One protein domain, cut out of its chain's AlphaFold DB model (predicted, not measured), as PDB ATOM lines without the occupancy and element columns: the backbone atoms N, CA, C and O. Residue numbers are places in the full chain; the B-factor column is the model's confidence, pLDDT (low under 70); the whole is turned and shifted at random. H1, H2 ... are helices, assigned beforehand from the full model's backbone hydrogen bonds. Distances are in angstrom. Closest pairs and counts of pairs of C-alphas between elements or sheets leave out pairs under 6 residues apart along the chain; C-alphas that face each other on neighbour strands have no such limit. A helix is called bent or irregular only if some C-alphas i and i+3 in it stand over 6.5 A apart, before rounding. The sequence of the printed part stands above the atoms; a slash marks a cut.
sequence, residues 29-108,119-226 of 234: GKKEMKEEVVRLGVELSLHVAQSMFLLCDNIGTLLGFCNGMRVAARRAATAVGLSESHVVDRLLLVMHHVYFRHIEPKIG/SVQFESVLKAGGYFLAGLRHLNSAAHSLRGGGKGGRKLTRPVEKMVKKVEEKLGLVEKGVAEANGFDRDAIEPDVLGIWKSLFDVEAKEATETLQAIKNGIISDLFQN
ATOM      1  N   GLY A  29     -56.954  36.258 -42.214       62.78
ATOM      2  CA  GLY A  29     -56.122  35.049 -42.249       62.78
ATOM      3  C   GLY A  29     -55.088  35.004 -43.384       62.78
ATOM      4  O   GLY A  29     -54.072  34.330 -43.263       62.78
ATOM      5  N   LYS A  30     -55.285  35.718 -44.500       74.56
ATOM      6  CA  LYS A  30     -54.318  35.691 -45.617       74.56
ATOM      7  C   LYS A  30     -53.049  36.481 -45.301       74.56
ATOM      8  O   LYS A  30     -51.966  36.055 -45.697       74.56
ATOM      9  N   LYS A  31     -53.186  37.627 -44.627       81.56
ATOM     10  CA  LYS A  31     -52.052  38.475 -44.240       81.56
ATOM     11  C   LYS A  31     -51.217  37.779 -43.168       81.56
ATOM     12  O   LYS A  31     -50.025  37.587 -43.376       81.56
ATOM     13  N   GLU A  32     -51.879  37.278 -42.129       83.62
ATOM     14  CA  GLU A  32     -51.257  36.496 -41.052       83.62
ATOM     15  C   GLU A  32     -50.484  35.284 -41.603       83.62
ATOM     16  O   GLU A  32     -49.354  35.024 -41.210       83.62
ATOM     17  N   MET A  33     -51.037  34.569 -42.591       85.06
ATOM     18  CA  MET A  33     -50.348  33.424 -43.202       85.06
ATOM     19  C   MET A  33     -49.134  33.817 -44.052       85.06
ATOM     20  O   MET A  33     -48.187  33.038 -44.153       85.06
ATOM     21  N   LYS A  34     -49.144  34.995 -44.687       87.31
ATOM     22  CA  LYS A  34     -47.963  35.511 -45.391       87.31
ATOM     23  C   LYS A  34     -46.865  35.887 -44.401       87.31
ATOM     24  O   LYS A  34     -45.716  35.523 -44.626       87.31
ATOM     25  N   GLU A  35     -47.226  36.557 -43.311       89.75
ATOM     26  CA  GLU A  35     -46.308  36.898 -42.218       89.75
ATOM     27  C   GLU A  35     -45.715  35.638 -41.577       89.75
ATOM     28  O   GLU A  35     -44.513  35.572 -41.354       89.75
ATOM     29  N   GLU A  36     -46.521  34.593 -41.385       90.44
ATOM     30  CA  GLU A  36     -46.069  33.286 -40.896       90.44
ATOM     31  C   GLU A  36     -45.046  32.630 -41.839       90.44
ATOM     32  O   GLU A  36     -44.026  32.111 -41.390       90.44
ATOM     33  N   VAL A  37     -45.298  32.655 -43.153       89.81
ATOM     34  CA  VAL A  37     -44.358  32.134 -44.161       89.81
ATOM     35  C   VAL A  37     -43.057  32.931 -44.160       89.81
ATOM     36  O   VAL A  37     -41.988  32.332 -44.231       89.81
ATOM     37  N   VAL A  38     -43.135  34.258 -44.035       91.94
ATOM     38  CA  VAL A  38     -41.957  35.121 -43.887       91.94
ATOM     39  C   VAL A  38     -41.188  34.750 -42.621       91.94
ATOM     40  O   VAL A  38     -39.996  34.478 -42.714       91.94
ATOM     41  N   ARG A  39     -41.858  34.639 -41.466       94.31
ATOM     42  CA  ARG A  39     -41.227  34.274 -40.188       94.31
ATOM     43  C   ARG A  39     -40.513  32.926 -40.266       94.31
ATOM     44  O   ARG A  39     -39.375  32.809 -39.839       94.31
ATOM     45  N   LEU A  40     -41.158  31.914 -40.845       93.25
ATOM     46  CA  LEU A  40     -40.554  30.587 -41.005       93.25
ATOM     47  C   LEU A  40     -39.398  30.584 -42.013       93.25
ATOM     48  O   LEU A  40     -38.452  29.819 -41.846       93.25
ATOM     49  N   GLY A  41     -39.462  31.428 -43.044       92.31
ATOM     50  CA  GLY A  41     -38.351  31.646 -43.964       92.31
ATOM     51  C   GLY A  41     -37.142  32.287 -43.286       92.31
ATOM     52  O   GLY A  41     -36.022  31.820 -43.488       92.31
ATOM     53  N   VAL A  42     -37.375  33.291 -42.436       94.06
ATOM     54  CA  VAL A  42     -36.343  33.916 -41.595       94.06
ATOM     55  C   VAL A  42     -35.717  32.879 -40.673       94.06
ATOM     56  O   VAL A  42     -34.505  32.694 -40.724       94.06
ATOM     57  N   GLU A  43     -36.526  32.132 -39.916       94.25
ATOM     58  CA  GLU A  43     -36.031  31.122 -38.974       94.25
ATOM     59  C   GLU A  43     -35.171  30.067 -39.681       94.25
ATOM     60  O   GLU A  43     -34.056  29.776 -39.257       94.25
ATOM     61  N   LEU A  44     -35.647  29.531 -40.810       91.75
ATOM     62  CA  LEU A  44     -34.888  28.558 -41.596       91.75
ATOM     63  C   LEU A  44     -33.567  29.146 -42.113       91.75
ATOM     64  O   LEU A  44     -32.552  28.456 -42.124       91.75
ATOM     65  N   SER A  45     -33.576  30.415 -42.526       92.62
ATOM     66  CA  SER A  45     -32.386  31.100 -43.037       92.62
ATOM     67  C   SER A  45     -31.374  31.417 -41.940       92.62
ATOM     68  O   SER A  45     -30.179  31.350 -42.198       92.62
ATOM     69  N   LEU A  46     -31.826  31.700 -40.716       93.88
ATOM     70  CA  LEU A  46     -30.949  31.861 -39.554       93.88
ATOM     71  C   LEU A  46     -30.220  30.562 -39.214       93.88
ATOM     72  O   LEU A  46     -29.035  30.600 -38.909       93.88
ATOM     73  N   HIS A  47     -30.882  29.410 -39.344       92.31
ATOM     74  CA  HIS A  47     -30.215  28.118 -39.172       92.31
ATOM     75  C   HIS A  47     -29.210  27.839 -40.301       92.31
ATOM     76  O   HIS A  47     -28.155  27.267 -40.047       92.31
ATOM     77  N   VAL A  48     -29.493  28.273 -41.538       92.00
ATOM     78  CA  VAL A  48     -28.505  28.222 -42.632       92.00
ATOM     79  C   VAL A  48     -27.313  29.118 -42.312       92.00
ATOM     80  O   VAL A  48     -26.183  28.667 -42.445       92.00
ATOM     81  N   ALA A  49     -27.546  30.344 -41.838       92.44
ATOM     82  CA  ALA A  49     -26.484  31.246 -41.404       92.44
ATOM     83  C   ALA A  49     -25.655  30.616 -40.277       92.44
ATOM     84  O   ALA A  49     -24.439  30.568 -40.383       92.44
ATOM     85  N   GLN A  50     -26.290  30.034 -39.257       91.75
ATOM     86  CA  GLN A  50     -25.599  29.299 -38.195       91.75
ATOM     87  C   GLN A  50     -24.713  28.178 -38.764       91.75
ATOM     88  O   GLN A  50     -23.557  28.064 -38.375       91.75
ATOM     89  N   SER A  51     -25.212  27.390 -39.726       90.19
ATOM     90  CA  SER A  51     -24.397  26.386 -40.427       90.19
ATOM     91  C   SER A  51     -23.234  27.006 -41.207       90.19
ATOM     92  O   SER A  51     -22.167  26.410 -41.265       90.19
ATOM     93  N   MET A  52     -23.394  28.207 -41.765       90.69
ATOM     94  CA  MET A  52     -22.292  28.919 -42.418       90.69
ATOM     95  C   MET A  52     -21.187  29.313 -41.427       90.69
ATOM     96  O   MET A  52     -20.018  29.190 -41.762       90.69
ATOM     97  N   PHE A  53     -21.529  29.719 -40.201       89.25
ATOM     98  CA  PHE A  53     -20.535  29.975 -39.145       89.25
ATOM     99  C   PHE A  53     -19.931  28.699 -38.557       89.25
ATOM    100  O   PHE A  53     -18.794  28.717 -38.114       89.25
ATOM    101  N   LEU A  54     -20.655  27.580 -38.568       87.75
ATOM    102  CA  LEU A  54     -20.072  26.283 -38.208       87.75
ATOM    103  C   LEU A  54     -19.022  25.816 -39.214       87.75
ATOM    104  O   LEU A  54     -18.112  25.085 -38.861       87.75
ATOM    105  N   LEU A  55     -19.164  26.208 -40.477       85.12
ATOM    106  CA  LEU A  55     -18.263  25.794 -41.547       85.12
ATOM    107  C   LEU A  55     -17.271  26.887 -41.943       85.12
ATOM    108  O   LEU A  55     -16.525  26.680 -42.894       85.12
ATOM    109  N   CYS A  56     -17.269  28.043 -41.269       83.44
ATOM    110  CA  CYS A  56     -16.474  29.193 -41.702       83.44
ATOM    111  C   CYS A  56     -14.969  29.001 -41.559       83.44
ATOM    112  O   CYS A  56     -14.225  29.782 -42.142       83.44
ATOM    113  N   ASP A  57     -14.553  27.982 -40.810       78.81
ATOM    114  CA  ASP A  57     -13.160  27.580 -40.704       78.81
ATOM    115  C   ASP A  57     -12.680  27.153 -42.105       78.81
ATOM    116  O   ASP A  57     -11.882  27.822 -42.745       78.81
ATOM    117  N   ASN A  58     -13.282  26.133 -42.714       77.44
ATOM    118  CA  ASN A  58     -12.901  25.747 -44.071       77.44
ATOM    119  C   ASN A  58     -13.779  26.434 -45.132       77.44
ATOM    120  O   ASN A  58     -14.928  26.045 -45.367       77.44
ATOM    121  N   ILE A  59     -13.199  27.405 -45.845       78.75
ATOM    122  CA  ILE A  59     -13.876  28.145 -46.917       78.75
ATOM    123  C   ILE A  59     -14.428  27.238 -48.024       78.75
ATOM    124  O   ILE A  59     -15.558  27.431 -48.478       78.75
ATOM    125  N   GLY A  60     -13.684  26.202 -48.415       76.38
ATOM    126  CA  GLY A  60     -14.122  25.225 -49.409       76.38
ATOM    127  C   GLY A  60     -15.361  24.465 -48.936       76.38
ATOM    128  O   GLY A  60     -16.337  24.330 -49.678       76.38
ATOM    129  N   THR A  61     -15.378  24.052 -47.671       80.50
ATOM    130  CA  THR A  61     -16.516  23.370 -47.040       80.50
ATOM    131  C   THR A  61     -17.737  24.286 -46.919       80.50
ATOM    132  O   THR A  61     -18.861  23.867 -47.224       80.50
ATOM    133  N   LEU A  62     -17.538  25.551 -46.541       85.00
ATOM    134  CA  LEU A  62     -18.586  26.571 -46.487       85.00
ATOM    135  C   LEU A  62     -19.228  26.810 -47.860       85.00
ATOM    136  O   LEU A  62     -20.457  26.770 -48.000       85.00
ATOM    137  N   LEU A  63     -18.407  27.049 -48.885       82.12
ATOM    138  CA  LEU A  63     -18.879  27.287 -50.249       82.12
ATOM    139  C   LEU A  63     -19.516  26.023 -50.840       82.12
ATOM    140  O   LEU A  63     -20.573  26.101 -51.475       82.12
ATOM    141  N   GLY A  64     -18.957  24.845 -50.553       81.44
ATOM    142  CA  GLY A  64     -19.532  23.548 -50.903       81.44
ATOM    143  C   GLY A  64     -20.932  23.356 -50.316       81.44
ATOM    144  O   GLY A  64     -21.868  23.000 -51.042       81.44
ATOM    145  N   PHE A  65     -21.120  23.684 -49.034       84.75
ATOM    146  CA  PHE A  65     -22.430  23.677 -48.380       84.75
ATOM    147  C   PHE A  65     -23.411  24.655 -49.042       84.75
ATOM    148  O   PHE A  65     -24.527  24.263 -49.405       84.75
ATOM    149  N   CYS A  66     -22.996  25.904 -49.273       85.56
ATOM    150  CA  CYS A  66     -23.834  26.925 -49.908       85.56
ATOM    151  C   CYS A  66     -24.251  26.519 -51.336       85.56
ATOM    152  O   CYS A  66     -25.417  26.673 -51.725       85.56
ATOM    153  N   ASN A  67     -23.338  25.931 -52.116       82.25
ATOM    154  CA  ASN A  67     -23.637  25.441 -53.461       82.25
ATOM    155  C   ASN A  67     -24.562  24.218 -53.417       82.25
ATOM    156  O   ASN A  67     -25.517  24.139 -54.195       82.25
ATOM    157  N   GLY A  68     -24.339  23.295 -52.477       82.44
ATOM    158  CA  GLY A  68     -25.216  22.148 -52.241       82.44
ATOM    159  C   GLY A  68     -26.650  22.588 -51.949       82.44
ATOM    160  O   GLY A  68     -27.593  22.140 -52.613       82.44
ATOM    161  N   MET A  69     -26.811  23.554 -51.042       82.31
ATOM    162  CA  MET A  69     -28.091  24.183 -50.723       82.31
ATOM    163  C   MET A  69     -28.733  24.834 -51.951       82.31
ATOM    164  O   MET A  69     -29.902  24.576 -52.244       82.31
ATOM    165  N   ARG A  70     -27.972  25.609 -52.733       82.94
ATOM    166  CA  ARG A  70     -28.443  26.234 -53.980       82.94
ATOM    167  C   ARG A  70     -28.958  25.202 -54.983       82.94
ATOM    168  O   ARG A  70     -30.073  25.343 -55.494       82.94
ATOM    169  N   VAL A  71     -28.153  24.190 -55.301       81.50
ATOM    170  CA  VAL A  71     -28.482  23.161 -56.302       81.50
ATOM    171  C   VAL A  71     -29.719  22.389 -55.870       81.50
ATOM    172  O   VAL A  71     -30.649  22.189 -56.655       81.50
ATOM    173  N   ALA A  72     -29.759  21.975 -54.610       75.62
ATOM    174  CA  ALA A  72     -30.824  21.135 -54.109       75.62
ATOM    175  C   ALA A  72     -32.143  21.920 -53.931       75.62
ATOM    176  O   ALA A  72     -33.213  21.403 -54.269       75.62
ATOM    177  N   ALA A  73     -32.082  23.198 -53.542       75.25
ATOM    178  CA  ALA A  73     -33.248  24.078 -53.500       75.25
ATOM    179  C   ALA A  73     -33.820  24.363 -54.903       75.25
ATOM    180  O   ALA A  73     -35.038  24.314 -55.091       75.25
ATOM    181  N   ARG A  74     -32.963  24.560 -55.920       76.38
ATOM    182  CA  ARG A  74     -33.405  24.665 -57.326       76.38
ATOM    183  C   ARG A  74     -34.092  23.394 -57.806       76.38
ATOM    184  O   ARG A  74     -35.196  23.474 -58.331       76.38
ATOM    185  N   ARG A  75     -33.486  22.223 -57.577       74.50
ATOM    186  CA  ARG A  75     -34.092  20.928 -57.939       74.50
ATOM    187  C   ARG A  75     -35.467  20.753 -57.292       74.50
ATOM    188  O   ARG A  75     -36.401  20.298 -57.947       74.50
ATOM    189  N   ALA A  76     -35.612  21.155 -56.028       69.25
ATOM    190  CA  ALA A  76     -36.893  21.116 -55.330       69.25
ATOM    191  C   ALA A  76     -37.938  22.072 -55.936       69.25
ATOM    192  O   ALA A  76     -39.112  21.717 -55.973       69.25
ATOM    193  N   ALA A  77     -37.535  23.249 -56.422       70.00
ATOM    194  CA  ALA A  77     -38.426  24.173 -57.119       70.00
ATOM    195  C   ALA A  77     -38.875  23.633 -58.487       70.00
ATOM    196  O   ALA A  77     -40.074  23.611 -58.773       70.00
ATOM    197  N   THR A  78     -37.938  23.111 -59.283       71.81
ATOM    198  CA  THR A  78     -38.225  22.526 -60.601       71.81
ATOM    199  C   THR A  78     -39.164  21.323 -60.497       71.81
ATOM    200  O   THR A  78     -40.084  21.198 -61.299       71.81
ATOM    201  N   ALA A  79     -39.006  20.478 -59.472       65.50
ATOM    202  CA  ALA A  79     -39.885  19.328 -59.234       65.50
ATOM    203  C   ALA A  79     -41.352  19.711 -58.944       65.50
ATOM    204  O   ALA A  79     -42.246  18.885 -59.103       65.50
ATOM    205  N   VAL A  80     -41.607  20.955 -58.525       63.62
ATOM    206  CA  VAL A  80     -42.955  21.496 -58.271       63.62
ATOM    207  C   VAL A  80     -43.473  22.288 -59.489       63.62
ATOM    208  O   VAL A  80     -44.535  22.899 -59.429       63.62
ATOM    209  N   GLY A  81     -42.754  22.261 -60.619       61.56
ATOM    210  CA  GLY A  81     -43.136  22.952 -61.854       61.56
ATOM    211  C   GLY A  81     -42.893  24.462 -61.824       61.56
ATOM    212  O   GLY A  81     -43.470  25.189 -62.628       61.56
ATOM    213  N   LEU A  82     -42.061  24.950 -60.897       62.19
ATOM    214  CA  LEU A  82     -41.733  26.368 -60.769       62.19
ATOM    215  C   LEU A  82     -40.398  26.647 -61.466       62.19
ATOM    216  O   LEU A  82     -39.357  26.160 -61.024       62.19
ATOM    217  N   SER A  83     -40.436  27.423 -62.556       53.97
ATOM    218  CA  SER A  83     -39.237  27.879 -63.279       53.97
ATOM    219  C   SER A  83     -38.422  28.886 -62.462       53.97
ATOM    220  O   SER A  83     -37.196  28.887 -62.530       53.97
ATOM    221  N   GLU A  84     -39.096  29.682 -61.630       62.38
ATOM    222  CA  GLU A  84     -38.496  30.659 -60.724       62.38
ATOM    223  C   GLU A  84     -39.073  30.491 -59.318       62.38
ATOM    224  O   GLU A  84     -40.290  30.443 -59.116       62.38
ATOM    225  N   SER A  85     -38.191  30.374 -58.325       73.19
ATOM    226  CA  SER A  85     -38.579  30.290 -56.920       73.19
ATOM    227  C   SER A  85     -38.012  31.474 -56.159       73.19
ATOM    228  O   SER A  85     -36.850  31.467 -55.758       73.19
ATOM    229  N   HIS A  86     -38.885  32.438 -55.865       79.06
ATOM    230  CA  HIS A  86     -38.547  33.588 -55.029       79.06
ATOM    231  C   HIS A  86     -38.000  33.175 -53.652       79.06
ATOM    232  O   HIS A  86     -37.190  33.888 -53.076       79.06
ATOM    233  N   VAL A  87     -38.403  32.008 -53.130       84.00
ATOM    234  CA  VAL A  87     -37.873  31.445 -51.876       84.00
ATOM    235  C   VAL A  87     -36.386  31.099 -52.004       84.00
ATOM    236  O   VAL A  87     -35.605  31.433 -51.117       84.00
ATOM    237  N   VAL A  88     -35.983  30.468 -53.111       82.06
ATOM    238  CA  VAL A  88     -34.569  30.156 -53.380       82.06
ATOM    239  C   VAL A  88     -33.764  31.434 -53.582       82.06
ATOM    240  O   VAL A  88     -32.640  31.526 -53.100       82.06
ATOM    241  N   ASP A  89     -34.344  32.435 -54.244       83.75
ATOM    242  CA  ASP A  89     -33.670  33.715 -54.457       83.75
ATOM    243  C   ASP A  89     -33.449  34.467 -53.131       83.75
ATOM    244  O   ASP A  89     -32.360  34.988 -52.903       83.75
ATOM    245  N   ARG A  90     -34.427  34.468 -52.207       87.69
ATOM    246  CA  ARG A  90     -34.237  35.031 -50.854       87.69
ATOM    247  C   ARG A  90     -33.168  34.290 -50.064       87.69
ATOM    248  O   ARG A  90     -32.344  34.937 -49.431       87.69
ATOM    249  N   LEU A  91     -33.135  32.962 -50.144       88.88
ATOM    250  CA  LEU A  91     -32.091  32.184 -49.485       88.88
ATOM    251  C   LEU A  91     -30.693  32.523 -50.027       88.88
ATOM    252  O   LEU A  91     -29.762  32.675 -49.244       88.88
ATOM    253  N   LEU A  92     -30.545  32.666 -51.348       86.12
ATOM    254  CA  LEU A  92     -29.271  33.050 -51.969       86.12
ATOM    255  C   LEU A  92     -28.803  34.432 -51.518       86.12
ATOM    256  O   LEU A  92     -27.624  34.597 -51.222       86.12
ATOM    257  N   LEU A  93     -29.725  35.391 -51.414       87.44
ATOM    258  CA  LEU A  93     -29.426  36.720 -50.882       87.44
ATOM    259  C   LEU A  93     -28.954  36.656 -49.425       87.44
ATOM    260  O   LEU A  93     -27.998  37.342 -49.079       87.44
ATOM    261  N   VAL A  94     -29.580  35.820 -48.588       90.00
ATOM    262  CA  VAL A  94     -29.137  35.633 -47.197       90.00
ATOM    263  C   VAL A  94     -27.742  35.023 -47.144       90.00
ATOM    264  O   VAL A  94     -26.892  35.562 -46.446       90.00
ATOM    265  N   MET A  95     -27.486  33.939 -47.888       88.62
ATOM    266  CA  MET A  95     -26.163  33.302 -47.912       88.62
ATOM    267  C   MET A  95     -25.083  34.305 -48.335       88.62
ATOM    268  O   MET A  95     -24.085  34.468 -47.644       88.62
ATOM    269  N   HIS A  96     -25.321  35.052 -49.410       86.62
ATOM    270  CA  HIS A  96     -24.397  36.088 -49.862       86.62
ATOM    271  C   HIS A  96     -24.162  37.178 -48.811       86.62
ATOM    272  O   HIS A  96     -23.022  37.520 -48.517       86.62
ATOM    273  N   HIS A  97     -25.235  37.708 -48.219       87.12
ATOM    274  CA  HIS A  97     -25.140  38.753 -47.198       87.12
ATOM    275  C   HIS A  97     -24.350  38.287 -45.975       87.12
ATOM    276  O   HIS A  97     -23.457  38.992 -45.521       87.12
ATOM    277  N   VAL A  98     -24.646  37.086 -45.468       87.88
ATOM    278  CA  VAL A  98     -23.952  36.504 -44.312       87.88
ATOM    279  C   VAL A  98     -22.470  36.309 -44.618       87.88
ATOM    280  O   VAL A  98     -21.628  36.707 -43.815       87.88
ATOM    281  N   TYR A  99     -22.161  35.760 -45.792       84.62
ATOM    282  CA  TYR A  99     -20.793  35.543 -46.238       84.62
ATOM    283  C   TYR A  99     -19.995  36.854 -46.280       84.62
ATOM    284  O   TYR A  99     -19.064  37.023 -45.499       84.62
ATOM    285  N   PHE A 100     -20.410  37.809 -47.113       82.25
ATOM    286  CA  PHE A 100     -19.660  39.047 -47.361       82.25
ATOM    287  C   PHE A 100     -19.583  39.966 -46.144       82.25
ATOM    288  O   PHE A 100     -18.589  40.651 -45.922       82.25
ATOM    289  N   ARG A 101     -20.652  40.032 -45.348       82.56
ATOM    290  CA  ARG A 101     -20.738  41.011 -44.261       82.56
ATOM    291  C   ARG A 101     -20.190  40.492 -42.940       82.56
ATOM    292  O   ARG A 101     -19.739  41.298 -42.130       82.56
ATOM    293  N   HIS A 102     -20.251  39.183 -42.699       80.50
ATOM    294  CA  HIS A 102     -19.943  38.629 -41.382       80.50
ATOM    295  C   HIS A 102     -18.840  37.570 -41.373       80.50
ATOM    296  O   HIS A 102     -18.230  37.380 -40.316       80.50
ATOM    297  N   ILE A 103     -18.589  36.891 -42.497       79.75
ATOM    298  CA  ILE A 103     -17.611  35.799 -42.580       79.75
ATOM    299  C   ILE A 103     -16.344  36.256 -43.308       79.75
ATOM    300  O   ILE A 103     -15.286  36.273 -42.692       79.75
ATOM    301  N   GLU A 104     -16.443  36.701 -44.563       73.56
ATOM    302  CA  GLU A 104     -15.306  37.121 -45.398       73.56
ATOM    303  C   GLU A 104     -14.357  38.119 -44.705       73.56
ATOM    304  O   GLU A 104     -13.149  37.875 -44.711       73.56
ATOM    305  N   PRO A 105     -14.833  39.165 -43.994       59.66
ATOM    306  CA  PRO A 105     -13.944  40.112 -43.321       59.66
ATOM    307  C   PRO A 105     -13.086  39.487 -42.207       59.66
ATOM    308  O   PRO A 105     -12.122  40.106 -41.760       59.66
ATOM    309  N   LYS A 106     -13.436  38.283 -41.736       63.31
ATOM    310  CA  LYS A 106     -12.711  37.537 -40.696       63.31
ATOM    311  C   LYS A 106     -11.724  36.510 -41.264       63.31
ATOM    312  O   LYS A 106     -10.854  36.064 -40.527       63.31
ATOM    313  N   ILE A 107     -11.815  36.170 -42.555       60.56
ATOM    314  CA  ILE A 107     -10.963  35.155 -43.211       60.56
ATOM    315  C   ILE A 107      -9.503  35.636 -43.367       60.56
ATOM    316  O   ILE A 107      -8.604  34.837 -43.605       60.56
ATOM    317  N   GLY A 108      -9.213  36.924 -43.137       45.03
ATOM    318  CA  GLY A 108      -7.868  37.518 -43.241       45.03
ATOM    319  C   GLY A 108      -6.786  36.981 -42.284       45.03
ATOM    320  O   GLY A 108      -5.689  37.534 -42.256       45.03
ATOM    321  N   SER A 119     -14.762  17.606 -40.050       58.94
ATOM    322  CA  SER A 119     -15.188  18.227 -38.812       58.94
ATOM    323  C   SER A 119     -16.515  17.582 -38.434       58.94
ATOM    324  O   SER A 119     -17.434  17.458 -39.247       58.94
ATOM    325  N   VAL A 120     -16.643  17.154 -37.179       62.12
ATOM    326  CA  VAL A 120     -17.902  16.608 -36.634       62.12
ATOM    327  C   VAL A 120     -19.081  17.558 -36.925       62.12
ATOM    328  O   VAL A 120     -20.215  17.128 -37.120       62.12
ATOM    329  N   GLN A 121     -18.785  18.853 -37.047       68.94
ATOM    330  CA  GLN A 121     -19.704  19.922 -37.425       68.94
ATOM    331  C   GLN A 121     -20.192  19.802 -38.881       68.94
ATOM    332  O   GLN A 121     -21.387  19.959 -39.133       68.94
ATOM    333  N   PHE A 122     -19.323  19.460 -39.839       68.88
ATOM    334  CA  PHE A 122     -19.716  19.197 -41.227       68.88
ATOM    335  C   PHE A 122     -20.691  18.025 -41.336       68.88
ATOM    336  O   PHE A 122     -21.701  18.116 -42.041       68.88
ATOM    337  N   GLU A 123     -20.455  16.951 -40.583       71.81
ATOM    338  CA  GLU A 123     -21.358  15.801 -40.569       71.81
ATOM    339  C   GLU A 123     -22.744  16.174 -40.003       71.81
ATOM    340  O   GLU A 123     -23.776  15.770 -40.552       71.81
ATOM    341  N   SER A 124     -22.795  16.986 -38.942       73.00
ATOM    342  CA  SER A 124     -24.048  17.513 -38.387       73.00
ATOM    343  C   SER A 124     -24.799  18.407 -39.373       73.00
ATOM    344  O   SER A 124     -26.007  18.224 -39.574       73.00
ATOM    345  N   VAL A 125     -24.095  19.308 -40.063       78.00
ATOM    346  CA  VAL A 125     -24.677  20.176 -41.096       78.00
ATOM    347  C   VAL A 125     -25.219  19.349 -42.268       78.00
ATOM    348  O   VAL A 125     -26.344  19.582 -42.724       78.00
ATOM    349  N   LEU A 126     -24.499  18.315 -42.713       75.44
ATOM    350  CA  LEU A 126     -24.978  17.379 -43.736       75.44
ATOM    351  C   LEU A 126     -26.232  16.618 -43.286       75.44
ATOM    352  O   LEU A 126     -27.207  16.521 -44.040       75.44
ATOM    353  N   LYS A 127     -26.250  16.117 -42.044       78.06
ATOM    354  CA  LYS A 127     -27.415  15.436 -41.454       78.06
ATOM    355  C   LYS A 127     -28.627  16.369 -41.364       78.06
ATOM    356  O   LYS A 127     -29.753  15.929 -41.621       78.06
ATOM    357  N   ALA A 128     -28.420  17.648 -41.045       81.88
ATOM    358  CA  ALA A 128     -29.463  18.675 -41.053       81.88
ATOM    359  C   ALA A 128     -29.907  19.059 -42.480       81.88
ATOM    360  O   ALA A 128     -31.073  19.413 -42.689       81.88
ATOM    361  N   GLY A 129     -29.029  18.911 -43.480       80.19
ATOM    362  CA  GLY A 129     -29.254  19.224 -44.898       80.19
ATOM    363  C   GLY A 129     -30.558  18.659 -45.470       80.19
ATOM    364  O   GLY A 129     -31.302  19.351 -46.170       80.19
ATOM    365  N   GLY A 130     -30.908  17.422 -45.108       81.69
ATOM    366  CA  GLY A 130     -32.170  16.803 -45.528       81.69
ATOM    367  C   GLY A 130     -33.417  17.537 -45.014       81.69
ATOM    368  O   GLY A 130     -34.416  17.656 -45.734       81.69
ATOM    369  N   TYR A 131     -33.366  18.070 -43.791       87.31
ATOM    370  CA  TYR A 131     -34.462  18.837 -43.194       87.31
ATOM    371  C   TYR A 131     -34.528  20.259 -43.737       87.31
ATOM    372  O   TYR A 131     -35.632  20.733 -44.013       87.31
ATOM    373  N   PHE A 132     -33.382  20.892 -44.001       84.00
ATOM    374  CA  PHE A 132     -33.331  22.164 -44.720       84.00
ATOM    375  C   PHE A 132     -34.039  22.069 -46.074       84.00
ATOM    376  O   PHE A 132     -34.917  22.873 -46.392       84.00
ATOM    377  N   LEU A 133     -33.727  21.027 -46.846       82.44
ATOM    378  CA  LEU A 133     -34.314  20.808 -48.166       82.44
ATOM    379  C   LEU A 133     -35.817  20.563 -48.127       82.44
ATOM    380  O   LEU A 133     -36.571  21.124 -48.929       82.44
ATOM    381  N   ALA A 134     -36.266  19.730 -47.191       85.56
ATOM    382  CA  ALA A 134     -37.687  19.505 -46.978       85.56
ATOM    383  C   ALA A 134     -38.395  20.805 -46.553       85.56
ATOM    384  O   ALA A 134     -39.469  21.113 -47.075       85.56
ATOM    385  N   GLY A 135     -37.774  21.592 -45.669       86.38
ATOM    386  CA  GLY A 135     -38.264  22.893 -45.219       86.38
ATOM    387  C   GLY A 135     -38.446  23.870 -46.377       86.38
ATOM    388  O   GLY A 135     -39.547  24.385 -46.566       86.38
ATOM    389  N   LEU A 136     -37.421  24.039 -47.217       86.06
ATOM    390  CA  LEU A 136     -37.468  24.902 -48.404       86.06
ATOM    391  C   LEU A 136     -38.535  24.460 -49.403       86.06
ATOM    392  O   LEU A 136     -39.263  25.295 -49.937       86.06
ATOM    393  N   ARG A 137     -38.682  23.152 -49.636       84.88
ATOM    394  CA  ARG A 137     -39.724  22.622 -50.526       84.88
ATOM    395  C   ARG A 137     -41.122  22.973 -50.018       84.88
ATOM    396  O   ARG A 137     -41.959  23.443 -50.790       84.88
ATOM    397  N   HIS A 138     -41.378  22.758 -48.728       87.31
ATOM    398  CA  HIS A 138     -42.657  23.102 -48.108       87.31
ATOM    399  C   HIS A 138     -42.908  24.611 -48.119       87.31
ATOM    400  O   HIS A 138     -44.021  25.044 -48.416       87.31
ATOM    401  N   LEU A 139     -41.869  25.408 -47.869       87.88
ATOM    402  CA  LEU A 139     -41.938  26.862 -47.868       87.88
ATOM    403  C   LEU A 139     -42.245  27.409 -49.265       87.88
ATOM    404  O   LEU A 139     -43.120  28.257 -49.416       87.88
ATOM    405  N   ASN A 140     -41.604  26.860 -50.297       86.25
ATOM    406  CA  ASN A 140     -41.848  27.222 -51.688       86.25
ATOM    407  C   ASN A 140     -43.282  26.877 -52.124       86.25
ATOM    408  O   ASN A 140     -43.970  27.698 -52.728       86.25
ATOM    409  N   SER A 141     -43.778  25.696 -51.742       83.19
ATOM    410  CA  SER A 141     -45.168  25.297 -51.988       83.19
ATOM    411  C   SER A 141     -46.175  26.214 -51.274       83.19
ATOM    412  O   SER A 141     -47.172  26.630 -51.874       83.19
ATOM    413  N   ALA A 142     -45.900  26.583 -50.019       86.19
ATOM    414  CA  ALA A 142     -46.738  27.500 -49.252       86.19
ATOM    415  C   ALA A 142     -46.752  28.911 -49.866       86.19
ATOM    416  O   ALA A 142     -47.825  29.481 -50.072       86.19
ATOM    417  N   ALA A 143     -45.582  29.451 -50.222       84.50
ATOM    418  CA  ALA A 143     -45.446  30.760 -50.858       84.50
ATOM    419  C   ALA A 143     -46.170  30.812 -52.212       84.50
ATOM    420  O   ALA A 143     -46.923  31.755 -52.477       84.50
ATOM    421  N   HIS A 144     -46.014  29.771 -53.036       81.56
ATOM    422  CA  HIS A 144     -46.705  29.661 -54.318       81.56
ATOM    423  C   HIS A 144     -48.232  29.625 -54.143       81.56
ATOM    424  O   HIS A 144     -48.951  30.400 -54.778       81.56
ATOM    425  N   SER A 145     -48.729  28.808 -53.209       81.12
ATOM    426  CA  SER A 145     -50.165  28.704 -52.907       81.12
ATOM    427  C   SER A 145     -50.769  30.042 -52.459       81.12
ATOM    428  O   SER A 145     -51.888  30.389 -52.844       81.12
ATOM    429  N   LEU A 146     -50.025  30.823 -51.665       82.31
ATOM    430  CA  LEU A 146     -50.458  32.139 -51.183       82.31
ATOM    431  C   LEU A 146     -50.398  33.231 -52.268       82.31
ATOM    432  O   LEU A 146     -51.200  34.172 -52.211       82.31
ATOM    433  N   ARG A 147     -49.499  33.110 -53.260       78.12
ATOM    434  CA  ARG A 147     -49.471  33.976 -54.458       78.12
ATOM    435  C   ARG A 147     -50.652  33.692 -55.389       78.12
ATOM    436  O   ARG A 147     -51.317  34.637 -55.797       78.12
ATOM    437  N   GLY A 148     -50.976  32.422 -55.640       70.44
ATOM    438  CA  GLY A 148     -52.073  31.998 -56.526       70.44
ATOM    439  C   GLY A 148     -53.497  32.236 -55.998       70.44
ATOM    440  O   GLY A 148     -54.459  31.758 -56.587       70.44
ATOM    441  N   GLY A 149     -53.661  32.942 -54.873       63.72
ATOM    442  CA  GLY A 149     -54.980  33.242 -54.304       63.72
ATOM    443  C   GLY A 149     -55.650  32.073 -53.570       63.72
ATOM    444  O   GLY A 149     -56.828  32.176 -53.233       63.72
ATOM    445  N   GLY A 150     -54.919  30.991 -53.284       61.78
ATOM    446  CA  GLY A 150     -55.434  29.845 -52.536       61.78
ATOM    447  C   GLY A 150     -55.894  30.208 -51.118       61.78
ATOM    448  O   GLY A 150     -55.396  31.154 -50.500       61.78
ATOM    449  N   LYS A 151     -56.851  29.440 -50.574       58.41
ATOM    450  CA  LYS A 151     -57.291  29.594 -49.178       58.41
ATOM    451  C   LYS A 151     -56.151  29.194 -48.239       58.41
ATOM    452  O   LYS A 151     -55.787  28.023 -48.151       58.41
ATOM    453  N   GLY A 152     -55.594  30.188 -47.552       57.03
ATOM    454  CA  GLY A 152     -54.564  30.003 -46.537       57.03
ATOM    455  C   GLY A 152     -55.124  29.336 -45.283       57.03
ATOM    456  O   GLY A 152     -56.222  29.655 -44.832       57.03
ATOM    457  N   GLY A 153     -54.365  28.408 -44.712       66.38
ATOM    458  CA  GLY A 153     -54.656  27.832 -43.404       66.38
ATOM    459  C   GLY A 153     -53.400  27.240 -42.778       66.38
ATOM    460  O   GLY A 153     -52.457  26.894 -43.490       66.38
ATOM    461  N   ARG A 154     -53.412  27.051 -41.450       72.06
ATOM    462  CA  ARG A 154     -52.276  26.535 -40.648       72.06
ATOM    463  C   ARG A 154     -51.681  25.216 -41.169       72.06
ATOM    464  O   ARG A 154     -50.546  24.872 -40.863       72.06
ATOM    465  N   LYS A 155     -52.442  24.453 -41.960       76.31
ATOM    466  CA  LYS A 155     -51.967  23.225 -42.619       76.31
ATOM    467  C   LYS A 155     -50.832  23.481 -43.622       76.31
ATOM    468  O   LYS A 155     -50.058  22.563 -43.853       76.31
ATOM    469  N   LEU A 156     -50.725  24.689 -44.183       76.00
ATOM    470  CA  LEU A 156     -49.687  25.048 -45.156       76.00
ATOM    471  C   LEU A 156     -48.315  25.262 -44.505       76.00
ATOM    472  O   LEU A 156     -47.305  24.872 -45.078       76.00
ATOM    473  N   THR A 157     -48.273  25.851 -43.308       83.25
ATOM    474  CA  THR A 157     -47.022  26.227 -42.626       83.25
ATOM    475  C   THR A 157     -46.535  25.175 -41.635       83.25
ATOM    476  O   THR A 157     -45.333  25.055 -41.420       83.25
ATOM    477  N   ARG A 158     -47.432  24.330 -41.104       88.12
ATOM    478  CA  ARG A 158     -47.086  23.207 -40.207       88.12
ATOM    479  C   ARG A 158     -45.948  22.303 -40.709       88.12
ATOM    480  O   ARG A 158     -45.109  21.922 -39.896       88.12
ATOM    481  N   PRO A 159     -45.895  21.908 -41.997       88.06
ATOM    482  CA  PRO A 159     -44.781  21.110 -42.499       88.06
ATOM    483  C   PRO A 159     -43.442  21.848 -42.418       88.06
ATOM    484  O   PRO A 159     -42.444  21.226 -42.071       88.06
ATOM    485  N   VAL A 160     -43.429  23.160 -42.681       87.19
ATOM    486  CA  VAL A 160     -42.226  23.998 -42.578       87.19
ATOM    487  C   VAL A 160     -41.784  24.113 -41.120       87.19
ATOM    488  O   VAL A 160     -40.642  23.796 -40.819       87.19
ATOM    489  N   GLU A 161     -42.705  24.460 -40.214       90.88
ATOM    490  CA  GLU A 161     -42.481  24.535 -38.758       90.88
ATOM    491  C   GLU A 161     -41.851  23.238 -38.222       90.88
ATOM    492  O   GLU A 161     -40.852  23.255 -37.508       90.88
ATOM    493  N   LYS A 162     -42.378  22.085 -38.653       93.31
ATOM    494  CA  LYS A 162     -41.833  20.773 -38.285       93.31
ATOM    495  C   LYS A 162     -40.406  20.561 -38.798       93.31
ATOM    496  O   LYS A 162     -39.637  19.882 -38.128       93.31
ATOM    497  N   MET A 163     -40.072  21.045 -39.994       92.25
ATOM    498  CA  MET A 163     -38.719  20.892 -40.536       92.25
ATOM    499  C   MET A 163     -37.731  21.827 -39.848       92.25
ATOM    500  O   MET A 163     -36.649  21.369 -39.511       92.25
ATOM    501  N   VAL A 164     -38.122  23.073 -39.568       89.75
ATOM    502  CA  VAL A 164     -37.313  24.023 -38.788       89.75
ATOM    503  C   VAL A 164     -36.947  23.421 -37.436       89.75
ATOM    504  O   VAL A 164     -35.772  23.327 -37.112       89.75
ATOM    505  N   LYS A 165     -37.930  22.873 -36.711       91.88
ATOM    506  CA  LYS A 165     -37.667  22.213 -35.428       91.88
ATOM    507  C   LYS A 165     -36.686  21.039 -35.549       91.88
ATOM    508  O   LYS A 165     -35.854  20.828 -34.682       91.88
ATOM    509  N   LYS A 166     -36.765  20.258 -36.629       90.81
ATOM    510  CA  LYS A 166     -35.827  19.148 -36.856       90.81
ATOM    511  C   LYS A 166     -34.416  19.616 -37.191       90.81
ATOM    512  O   LYS A 166     -33.469  18.916 -36.855       90.81
ATOM    513  N   VAL A 167     -34.284  20.743 -37.890       88.56
ATOM    514  CA  VAL A 167     -32.986  21.383 -38.122       88.56
ATOM    515  C   VAL A 167     -32.402  21.824 -36.783       88.56
ATOM    516  O   VAL A 167     -31.283  21.441 -36.473       88.56
ATOM    517  N   GLU A 168     -33.185  22.525 -35.963       88.88
ATOM    518  CA  GLU A 168     -32.793  22.953 -34.616       88.88
ATOM    519  C   GLU A 168     -32.358  21.766 -33.738       88.88
ATOM    520  O   GLU A 168     -31.282  21.780 -33.151       88.88
ATOM    521  N   GLU A 169     -33.146  20.686 -33.712       88.88
ATOM    522  CA  GLU A 169     -32.828  19.457 -32.972       88.88
ATOM    523  C   GLU A 169     -31.541  18.776 -33.464       88.88
ATOM    524  O   GLU A 169     -30.874  18.102 -32.679       88.88
ATOM    525  N   LYS A 170     -31.205  18.901 -34.756       85.50
ATOM    526  CA  LYS A 170     -29.988  18.312 -35.328       85.50
ATOM    527  C   LYS A 170     -28.750  19.161 -35.141       85.50
ATOM    528  O   LYS A 170     -27.701  18.565 -34.951       85.50
ATOM    529  N   LEU A 171     -28.891  20.482 -35.189       82.12
ATOM    530  CA  LEU A 171     -27.783  21.386 -34.915       82.12
ATOM    531  C   LEU A 171     -27.500  21.462 -33.401       82.12
ATOM    532  O   LEU A 171     -26.367  21.556 -32.955       82.12
ATOM    533  N   GLY A 172     -28.521  21.323 -32.556       79.81
ATOM    534  CA  GLY A 172     -28.340  21.219 -31.109       79.81
ATOM    535  C   GLY A 172     -27.678  22.444 -30.452       79.81
ATOM    536  O   GLY A 172     -27.385  23.466 -31.070       79.81
ATOM    537  N   LEU A 173     -27.468  22.352 -29.133       70.31
ATOM    538  CA  LEU A 173     -26.931  23.459 -28.325       70.31
ATOM    539  C   LEU A 173     -25.403  23.579 -28.386       70.31
ATOM    540  O   LEU A 173     -24.875  24.679 -28.264       70.31
ATOM    541  N   VAL A 174     -24.693  22.463 -28.567       63.25
ATOM    542  CA  VAL A 174     -23.221  22.456 -28.613       63.25
ATOM    543  C   VAL A 174     -22.730  23.199 -29.852       63.25
ATOM    544  O   VAL A 174     -21.861  24.059 -29.756       63.25
ATOM    545  N   GLU A 175     -23.349  22.944 -31.001       77.81
ATOM    546  CA  GLU A 175     -22.982  23.595 -32.260       77.81
ATOM    547  C   GLU A 175     -23.446  25.059 -32.271       77.81
ATOM    548  O   GLU A 175     -22.826  25.905 -32.903       77.81
ATOM    549  N   LYS A 176     -24.476  25.412 -31.490       81.00
ATOM    550  CA  LYS A 176     -24.806  26.820 -31.234       81.00
ATOM    551  C   LYS A 176     -23.644  27.556 -30.557       81.00
ATOM    552  O   LYS A 176     -23.272  28.626 -31.020       81.00
ATOM    553  N   GLY A 177     -23.046  26.963 -29.521       82.50
ATOM    554  CA  GLY A 177     -21.893  27.550 -28.831       82.50
ATOM    555  C   GLY A 177     -20.659  27.682 -29.728       82.50
ATOM    556  O   GLY A 177     -19.960  28.689 -29.660       82.50
ATOM    557  N   VAL A 178     -20.421  26.707 -30.612       83.25
ATOM    558  CA  VAL A 178     -19.350  26.789 -31.623       83.25
ATOM    559  C   VAL A 178     -19.618  27.919 -32.614       83.25
ATOM    560  O   VAL A 178     -18.744  28.747 -32.846       83.25
ATOM    561  N   ALA A 179     -20.826  27.993 -33.176       84.38
ATOM    562  CA  ALA A 179     -21.174  29.053 -34.115       84.38
ATOM    563  C   ALA A 179     -21.014  30.439 -33.468       84.38
ATOM    564  O   ALA A 179     -20.460  31.345 -34.087       84.38
ATOM    565  N   GLU A 180     -21.458  30.601 -32.217       87.69
ATOM    566  CA  GLU A 180     -21.291  31.834 -31.435       87.69
ATOM    567  C   GLU A 180     -19.808  32.173 -31.205       87.69
ATOM    568  O   GLU A 180     -19.426  33.335 -31.341       87.69
ATOM    569  N   ALA A 181     -18.949  31.178 -30.942       84.81
ATOM    570  CA  ALA A 181     -17.497  31.369 -30.842       84.81
ATOM    571  C   ALA A 181     -16.873  31.826 -32.174       84.81
ATOM    572  O   ALA A 181     -16.008  32.701 -32.182       84.81
ATOM    573  N   ASN A 182     -17.402  31.335 -33.296       83.94
ATOM    574  CA  ASN A 182     -17.058  31.789 -34.648       83.94
ATOM    575  C   ASN A 182     -17.703  33.157 -34.993       83.94
ATOM    576  O   ASN A 182     -17.537  33.729 -36.077       83.94
ATOM    577  N   GLY A 183     -18.410  33.750 -34.028       86.12
ATOM    578  CA  GLY A 183     -19.004  35.075 -34.087       86.12
ATOM    579  C   GLY A 183     -20.332  35.127 -34.835       86.12
ATOM    580  O   GLY A 183     -20.643  36.166 -35.423       86.12
ATOM    581  N   PHE A 184     -21.090  34.028 -34.825       90.62
ATOM    582  CA  PHE A 184     -22.518  34.038 -35.120       90.62
ATOM    583  C   PHE A 184     -23.253  34.820 -34.032       90.62
ATOM    584  O   PHE A 184     -23.276  34.424 -32.870       90.62
ATOM    585  N   ASP A 185     -23.901  35.905 -34.434       90.69
ATOM    586  CA  ASP A 185     -24.807  36.669 -33.586       90.69
ATOM    587  C   ASP A 185     -26.181  36.686 -34.255       90.69
ATOM    588  O   ASP A 185     -26.401  37.345 -35.278       90.69
ATOM    589  N   ARG A 186     -27.108  35.912 -33.682       91.94
ATOM    590  CA  ARG A 186     -28.471  35.795 -34.198       91.94
ATOM    591  C   ARG A 186     -29.176  37.151 -34.214       91.94
ATOM    592  O   ARG A 186     -29.812  37.471 -35.215       91.94
ATOM    593  N   ASP A 187     -29.052  37.930 -33.144       90.94
ATOM    594  CA  ASP A 187     -29.789  39.183 -32.969       90.94
ATOM    595  C   ASP A 187     -29.261  40.275 -33.907       90.94
ATOM    596  O   ASP A 187     -30.023  41.127 -34.368       90.94
ATOM    597  N   ALA A 188     -27.972  40.218 -34.256       90.19
ATOM    598  CA  ALA A 188     -27.379  41.101 -35.257       90.19
ATOM    599  C   ALA A 188     -27.782  40.736 -36.698       90.19
ATOM    600  O   ALA A 188     -27.953  41.626 -37.531       90.19
ATOM    601  N   ILE A 189     -27.931  39.443 -37.008       90.19
ATOM    602  CA  ILE A 189     -28.202  38.952 -38.373       90.19
ATOM    603  C   ILE A 189     -29.707  38.951 -38.694       90.19
ATOM    604  O   ILE A 189     -30.110  39.211 -39.832       90.19
ATOM    605  N   GLU A 190     -30.562  38.667 -37.710       92.62
ATOM    606  CA  GLU A 190     -32.013  38.530 -37.889       92.62
ATOM    607  C   GLU A 190     -32.693  39.743 -38.554       92.62
ATOM    608  O   GLU A 190     -33.499  39.520 -39.467       92.62
ATOM    609  N   PRO A 191     -32.383  41.008 -38.205       91.62
ATOM    610  CA  PRO A 191     -32.994  42.175 -38.842       91.62
ATOM    611  C   PRO A 191     -32.729  42.251 -40.351       91.62
ATOM    612  O   PRO A 191     -33.646  42.556 -41.122       91.62
ATOM    613  N   ASP A 192     -31.505  41.929 -40.776       89.12
ATOM    614  CA  ASP A 192     -31.101  41.941 -42.184       89.12
ATOM    615  C   ASP A 192     -31.806  40.818 -42.957       89.12
ATOM    616  O   ASP A 192     -32.399  41.045 -44.020       89.12
ATOM    617  N   VAL A 193     -31.836  39.613 -42.377       90.31
ATOM    618  CA  VAL A 193     -32.558  38.463 -42.940       90.31
ATOM    619  C   VAL A 193     -34.050  38.779 -43.062       90.31
ATOM    620  O   VAL A 193     -34.650  38.561 -44.117       90.31
ATOM    621  N   LEU A 194     -34.664  39.356 -42.030       91.81
ATOM    622  CA  LEU A 194     -36.060  39.783 -42.069       91.81
ATOM    623  C   LEU A 194     -36.310  40.811 -43.183       91.81
ATOM    624  O   LEU A 194     -37.328  40.721 -43.873       91.81
ATOM    625  N   GLY A 195     -35.393  41.761 -43.383       87.50
ATOM    626  CA  GLY A 195     -35.437  42.725 -44.485       87.50
ATOM    627  C   GLY A 195     -35.508  42.045 -45.855       87.50
ATOM    628  O   GLY A 195     -36.398  42.352 -46.652       87.50
ATOM    629  N   ILE A 196     -34.647  41.051 -46.089       88.19
ATOM    630  CA  ILE A 196     -34.629  40.252 -47.324       88.19
ATOM    631  C   ILE A 196     -35.970  39.527 -47.517       88.19
ATOM    632  O   ILE A 196     -36.572  39.585 -48.595       88.19
ATOM    633  N   TRP A 197     -36.487  38.877 -46.471       90.12
ATOM    634  CA  TRP A 197     -37.697  38.053 -46.552       90.12
ATOM    635  C   TRP A 197     -39.009  38.836 -46.654       90.12
ATOM    636  O   TRP A 197     -39.963  38.328 -47.248       90.12
ATOM    637  N   LYS A 198     -39.078  40.074 -46.146       88.19
ATOM    638  CA  LYS A 198     -40.271  40.938 -46.267       88.19
ATOM    639  C   LYS A 198     -40.725  41.109 -47.719       88.19
ATOM    640  O   LYS A 198     -41.920  41.069 -47.992       88.19
ATOM    641  N   SER A 199     -39.771  41.169 -48.646       85.00
ATOM    642  CA  SER A 199     -40.031  41.339 -50.080       85.00
ATOM    643  C   SER A 199     -40.477  40.060 -50.814       85.00
ATOM    644  O   SER A 199     -40.537  40.030 -52.044       85.00
ATOM    645  N   LEU A 200     -40.760  38.955 -50.109       84.00
ATOM    646  CA  LEU A 200     -41.140  37.673 -50.723       84.00
ATOM    647  C   LEU A 200     -42.445  37.761 -51.542       84.00
ATOM    648  O   LEU A 200     -42.592  37.112 -52.586       84.00
ATOM    649  N   PHE A 201     -43.415  38.544 -51.066       81.31
ATOM    650  CA  PHE A 201     -44.751  38.641 -51.664       81.31
ATOM    651  C   PHE A 201     -44.981  39.900 -52.500       81.31
ATOM    652  O   PHE A 201     -46.085  40.041 -53.035       81.31
ATOM    653  N   ASP A 202     -43.980  40.765 -52.647       81.00
ATOM    654  CA  ASP A 202     -44.110  41.994 -53.425       81.00
ATOM    655  C   ASP A 202     -44.188  41.652 -54.924       81.00
ATOM    656  O   ASP A 202     -43.468  40.787 -55.437       81.00
ATOM    657  N   VAL A 203     -45.180  42.234 -55.607       56.41
ATOM    658  CA  VAL A 203     -45.605  41.857 -56.973       56.41
ATOM    659  C   VAL A 203     -45.062  42.822 -58.040       56.41
ATOM    660  O   VAL A 203     -45.036  42.460 -59.212       56.41
ATOM    661  N   GLU A 204     -44.533  43.986 -57.654       49.88
ATOM    662  CA  GLU A 204     -43.911  44.973 -58.566       49.88
ATOM    663  C   GLU A 204     -42.535  44.545 -59.113       49.88
ATOM    664  O   GLU A 204     -41.913  45.246 -59.902       49.88
ATOM    665  N   ALA A 205     -42.068  43.344 -58.777       51.03
ATOM    666  CA  ALA A 205     -40.755  42.825 -59.145       51.03
ATOM    667  C   ALA A 205     -40.656  42.250 -60.579       51.03
ATOM    668  O   ALA A 205     -39.897  41.310 -60.788       51.03
ATOM    669  N   LYS A 206     -41.425  42.760 -61.555       45.94
ATOM    670  CA  LYS A 206     -41.315  42.322 -62.966       45.94
ATOM    671  C   LYS A 206     -40.257  43.097 -63.763       45.94
ATOM    672  O   LYS A 206     -39.562  42.485 -64.564       45.94
ATOM    673  N   GLU A 207     -40.064  44.391 -63.500       42.50
ATOM    674  CA  GLU A 207     -38.879  45.129 -63.989       42.50
ATOM    675  C   GLU A 207     -37.627  44.780 -63.167       42.50
ATOM    676  O   GLU A 207     -36.517  44.759 -63.686       42.50
ATOM    677  N   ALA A 208     -37.806  44.379 -61.904       51.53
ATOM    678  CA  ALA A 208     -36.720  43.909 -61.051       51.53
ATOM    679  C   ALA A 208     -36.205  42.509 -61.422       51.53
ATOM    680  O   ALA A 208     -35.201  42.098 -60.860       51.53
ATOM    681  N   THR A 209     -36.855  41.755 -62.317       52.34
ATOM    682  CA  THR A 209     -36.453  40.367 -62.622       52.34
ATOM    683  C   THR A 209     -35.091  40.304 -63.307       52.34
ATOM    684  O   THR A 209     -34.258  39.501 -62.903       52.34
ATOM    685  N   GLU A 210     -34.819  41.189 -64.272       53.91
ATOM    686  CA  GLU A 210     -33.519  41.248 -64.957       53.91
ATOM    687  C   GLU A 210     -32.416  41.750 -64.019       53.91
ATOM    688  O   GLU A 210     -31.343  41.153 -63.948       53.91
ATOM    689  N   THR A 211     -32.694  42.784 -63.220       56.84
ATOM    690  CA  THR A 211     -31.757  43.293 -62.207       56.84
ATOM    691  C   THR A 211     -31.493  42.259 -61.116       56.84
ATOM    692  O   THR A 211     -30.354  42.063 -60.714       56.84
ATOM    693  N   LEU A 212     -32.519  41.542 -60.657       62.56
ATOM    694  CA  LEU A 212     -32.404  40.488 -59.650       62.56
ATOM    695  C   LEU A 212     -31.696  39.260 -60.217       62.56
ATOM    696  O   LEU A 212     -30.948  38.608 -59.495       62.56
ATOM    697  N   GLN A 213     -31.867  38.968 -61.506       64.50
ATOM    698  CA  GLN A 213     -31.131  37.920 -62.203       64.50
ATOM    699  C   GLN A 213     -29.663  38.301 -62.416       64.50
ATOM    700  O   GLN A 213     -28.798  37.453 -62.222       64.50
ATOM    701  N   ALA A 214     -29.358  39.565 -62.716       62.47
ATOM    702  CA  ALA A 214     -27.992  40.084 -62.763       62.47
ATOM    703  C   ALA A 214     -27.329  40.069 -61.375       62.47
ATOM    704  O   ALA A 214     -26.224  39.553 -61.246       62.47
ATOM    705  N   ILE A 215     -28.032  40.521 -60.328       68.88
ATOM    706  CA  ILE A 215     -27.590  40.418 -58.927       68.88
ATOM    707  C   ILE A 215     -27.340  38.956 -58.566       68.88
ATOM    708  O   ILE A 215     -26.310  38.626 -58.003       68.88
ATOM    709  N   LYS A 216     -28.247  38.049 -58.931       69.00
ATOM    710  CA  LYS A 216     -28.096  36.610 -58.696       69.00
ATOM    711  C   LYS A 216     -26.896  36.023 -59.428       69.00
ATOM    712  O   LYS A 216     -26.226  35.163 -58.869       69.00
ATOM    713  N   ASN A 217     -26.649  36.438 -60.666       71.00
ATOM    714  CA  ASN A 217     -25.479  36.005 -61.421       71.00
ATOM    715  C   ASN A 217     -24.190  36.544 -60.786       71.00
ATOM    716  O   ASN A 217     -23.245  35.774 -60.673       71.00
ATOM    717  N   GLY A 218     -24.200  37.791 -60.297       72.12
ATOM    718  CA  GLY A 218     -23.138  38.372 -59.470       72.12
ATOM    719  C   GLY A 218     -22.893  37.542 -58.213       72.12
ATOM    720  O   GLY A 218     -21.839  36.951 -58.088       72.12
ATOM    721  N   ILE A 219     -23.921  37.310 -57.392       74.94
ATOM    722  CA  ILE A 219     -23.850  36.458 -56.191       74.94
ATOM    723  C   ILE A 219     -23.271  35.071 -56.496       74.94
ATOM    724  O   ILE A 219     -22.528  34.510 -55.696       74.94
ATOM    725  N   ILE A 220     -23.660  34.470 -57.626       68.19
ATOM    726  CA  ILE A 220     -23.154  33.152 -58.018       68.19
ATOM    727  C   ILE A 220     -21.683  33.227 -58.425       68.19
ATOM    728  O   ILE A 220     -20.939  32.309 -58.099       68.19
ATOM    729  N   SER A 221     -21.289  34.281 -59.137       70.75
ATOM    730  CA  SER A 221     -19.893  34.565 -59.463       70.75
ATOM    731  C   SER A 221     -19.075  34.735 -58.185       70.75
ATOM    732  O   SER A 221     -18.126  33.997 -57.946       70.75
ATOM    733  N   ASP A 222     -19.537  35.623 -57.316       73.44
ATOM    734  CA  ASP A 222     -18.870  36.038 -56.092       73.44
ATOM    735  C   ASP A 222     -18.684  34.873 -55.105       73.44
ATOM    736  O   ASP A 222     -17.612  34.712 -54.529       73.44
ATOM    737  N   LEU A 223     -19.701  34.017 -54.939       70.62
ATOM    738  CA  LEU A 223     -19.638  32.873 -54.020       70.62
ATOM    739  C   LEU A 223     -19.044  31.597 -54.634       70.62
ATOM    740  O   LEU A 223     -18.586  30.741 -53.889       70.62
ATOM    741  N   PHE A 224     -19.134  31.388 -55.953       66.81
ATOM    742  CA  PHE A 224     -18.906  30.056 -56.543       66.81
ATOM    743  C   PHE A 224     -18.024  30.027 -57.799       66.81
ATOM    744  O   PHE A 224     -17.901  28.955 -58.387       66.81
ATOM    745  N   GLN A 225     -17.443  31.147 -58.251       62.19
ATOM    746  CA  GLN A 225     -16.500  31.150 -59.388       62.19
ATOM    747  C   GLN A 225     -15.023  31.267 -58.980       62.19
ATOM    748  O   GLN A 225     -14.164  30.968 -59.800       62.19
ATOM    749  N   ASN A 226     -14.705  31.589 -57.722       47.81
ATOM    750  CA  ASN A 226     -13.317  31.580 -57.230       47.81
ATOM    751  C   ASN A 226     -12.781  30.179 -56.871       47.81
ATOM    752  O   ASN A 226     -11.628  30.048 -56.491       47.81
TER     753      ASN A 226
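What this domain is: This is residues 29 to 108 and 119 to 226 of the 234 residues of an uncharacterized protein of Noccaea caerulescens (UniProt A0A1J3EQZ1). Six helices make an up-and-down bundle, in which H1 runs through the middle and H6, H3, H2, H4 and H5a form an arc round it, open between H5a and H6. The helix that holds H5a bends sharply, and its second arm, H5b, turns across beside the last residues of H1, while H7 packs on H3 from outside the bundle with its residues 216 to 223. The printed part has 188 residues with seven named helices, H1 to H7 in that order, and no named strand; the class is all helix. The whole is compact, with a radius of gyration of the C-alphas of 15.9 A and spans of 47 by 35 by 30 A.

How they stand to each other: H1, residues 29 to 54, is a hub that touches five other helices. It forms a helical hairpin with H2, residues 59 to 78, but the two only just touch, with 3 pairs of C-alphas within 8 A, the closest those of Met 52 and Leu 62, 6.0 A apart. H2 and H3, residues 86 to 108, form another helical hairpin at a shallow tilt of 3 degrees, their closest C-alphas being those of Ala 73 and Val 88 at 6.2 A. H3, the other hub, touches H1 and runs the same way; the closest C-alphas, those of Ala 49 and Val 98, are 6.5 A apart. H4, residues 120 to 147, touches H1 at a shallow tilt of 20 degrees, opposite ways, with the C-alphas of Ser 51 and Val 125 closest at 6.3 A. H4 also touches H2, closest at the C-alphas of Ala 76 and Arg 137, 5.8 A. H5, residues 158 to 181, was assigned as one helix by its hydrogen bonds but is bent: C-alphas 170 and 173 are 9.2 A apart. Its arm H5a, residues 158 to 170, forms a helical hairpin with H4, with 23 pairs of C-alphas within 8 A, the closest those of Gly 135 and Val 160 at 4.9 A. Its arm H5b, residues 173 to 181, stands about perpendicular to H5a, at 75 degrees, and touches H1 at the C-alphas of Leu 54 and Ala 179, the closest, 5.1 A apart. H6, residues 186 to 201, touches H1 at a steep tilt of 44 degrees, closest at the C-alphas of Val 38 and Trp 197, 5.8 A, and is apart from H5a. H7, residues 208 to 224, touches H3 at a steep tilt of 40 degrees, closest at the C-alphas of His 96 and Ile 219, 6.4 A, and is apart from H1. In H1, H2, H5a, H5b and H7 every O i to N i+4 pair is within hydrogen-bond range, against 15 of 19 in H3, 22 of 24 in H4 and 7 of 12 in H6.

Where its parts are: H1 begins at C-alpha 29, (-56.122, 35.049, -42.249), and spans 37.3 A from first to last C-alpha. H2 spans 28.5 A and H3 33.1 A; H3 has a kink of 33 degrees near residue 102 and is only just irregular, with C-alphas 101 and 104 6.8 A apart. H4, the longest helix with 28 residues, begins at (-17.902, 16.608, -36.634) and spans 40.2 A. H5a spans 18.4 A and H5b 12.6 A. H6 spans 24.0 A and is irregular, with C-alphas 198 and 201 7.4 A apart. H7 spans 23.0 A and ends at C-alpha 224, (-18.906, 30.056, -56.543).

The domain as a whole: The C-alphas farthest apart, those of Gly 108 and Lys 151, are separated by 50.4 A. Residues 109 to 118 are cut out, and C-alphas 108 and 119 are 21.1 A apart across the cut. Of the links that are printed whole, none is long. Residues 204 to 211, of which 208 to 211 belong to H7, stand free. The mean pLDDT of the printed part is 79.0; 40 residues are under 70, among them residues 79 to 84 and 203 to 216.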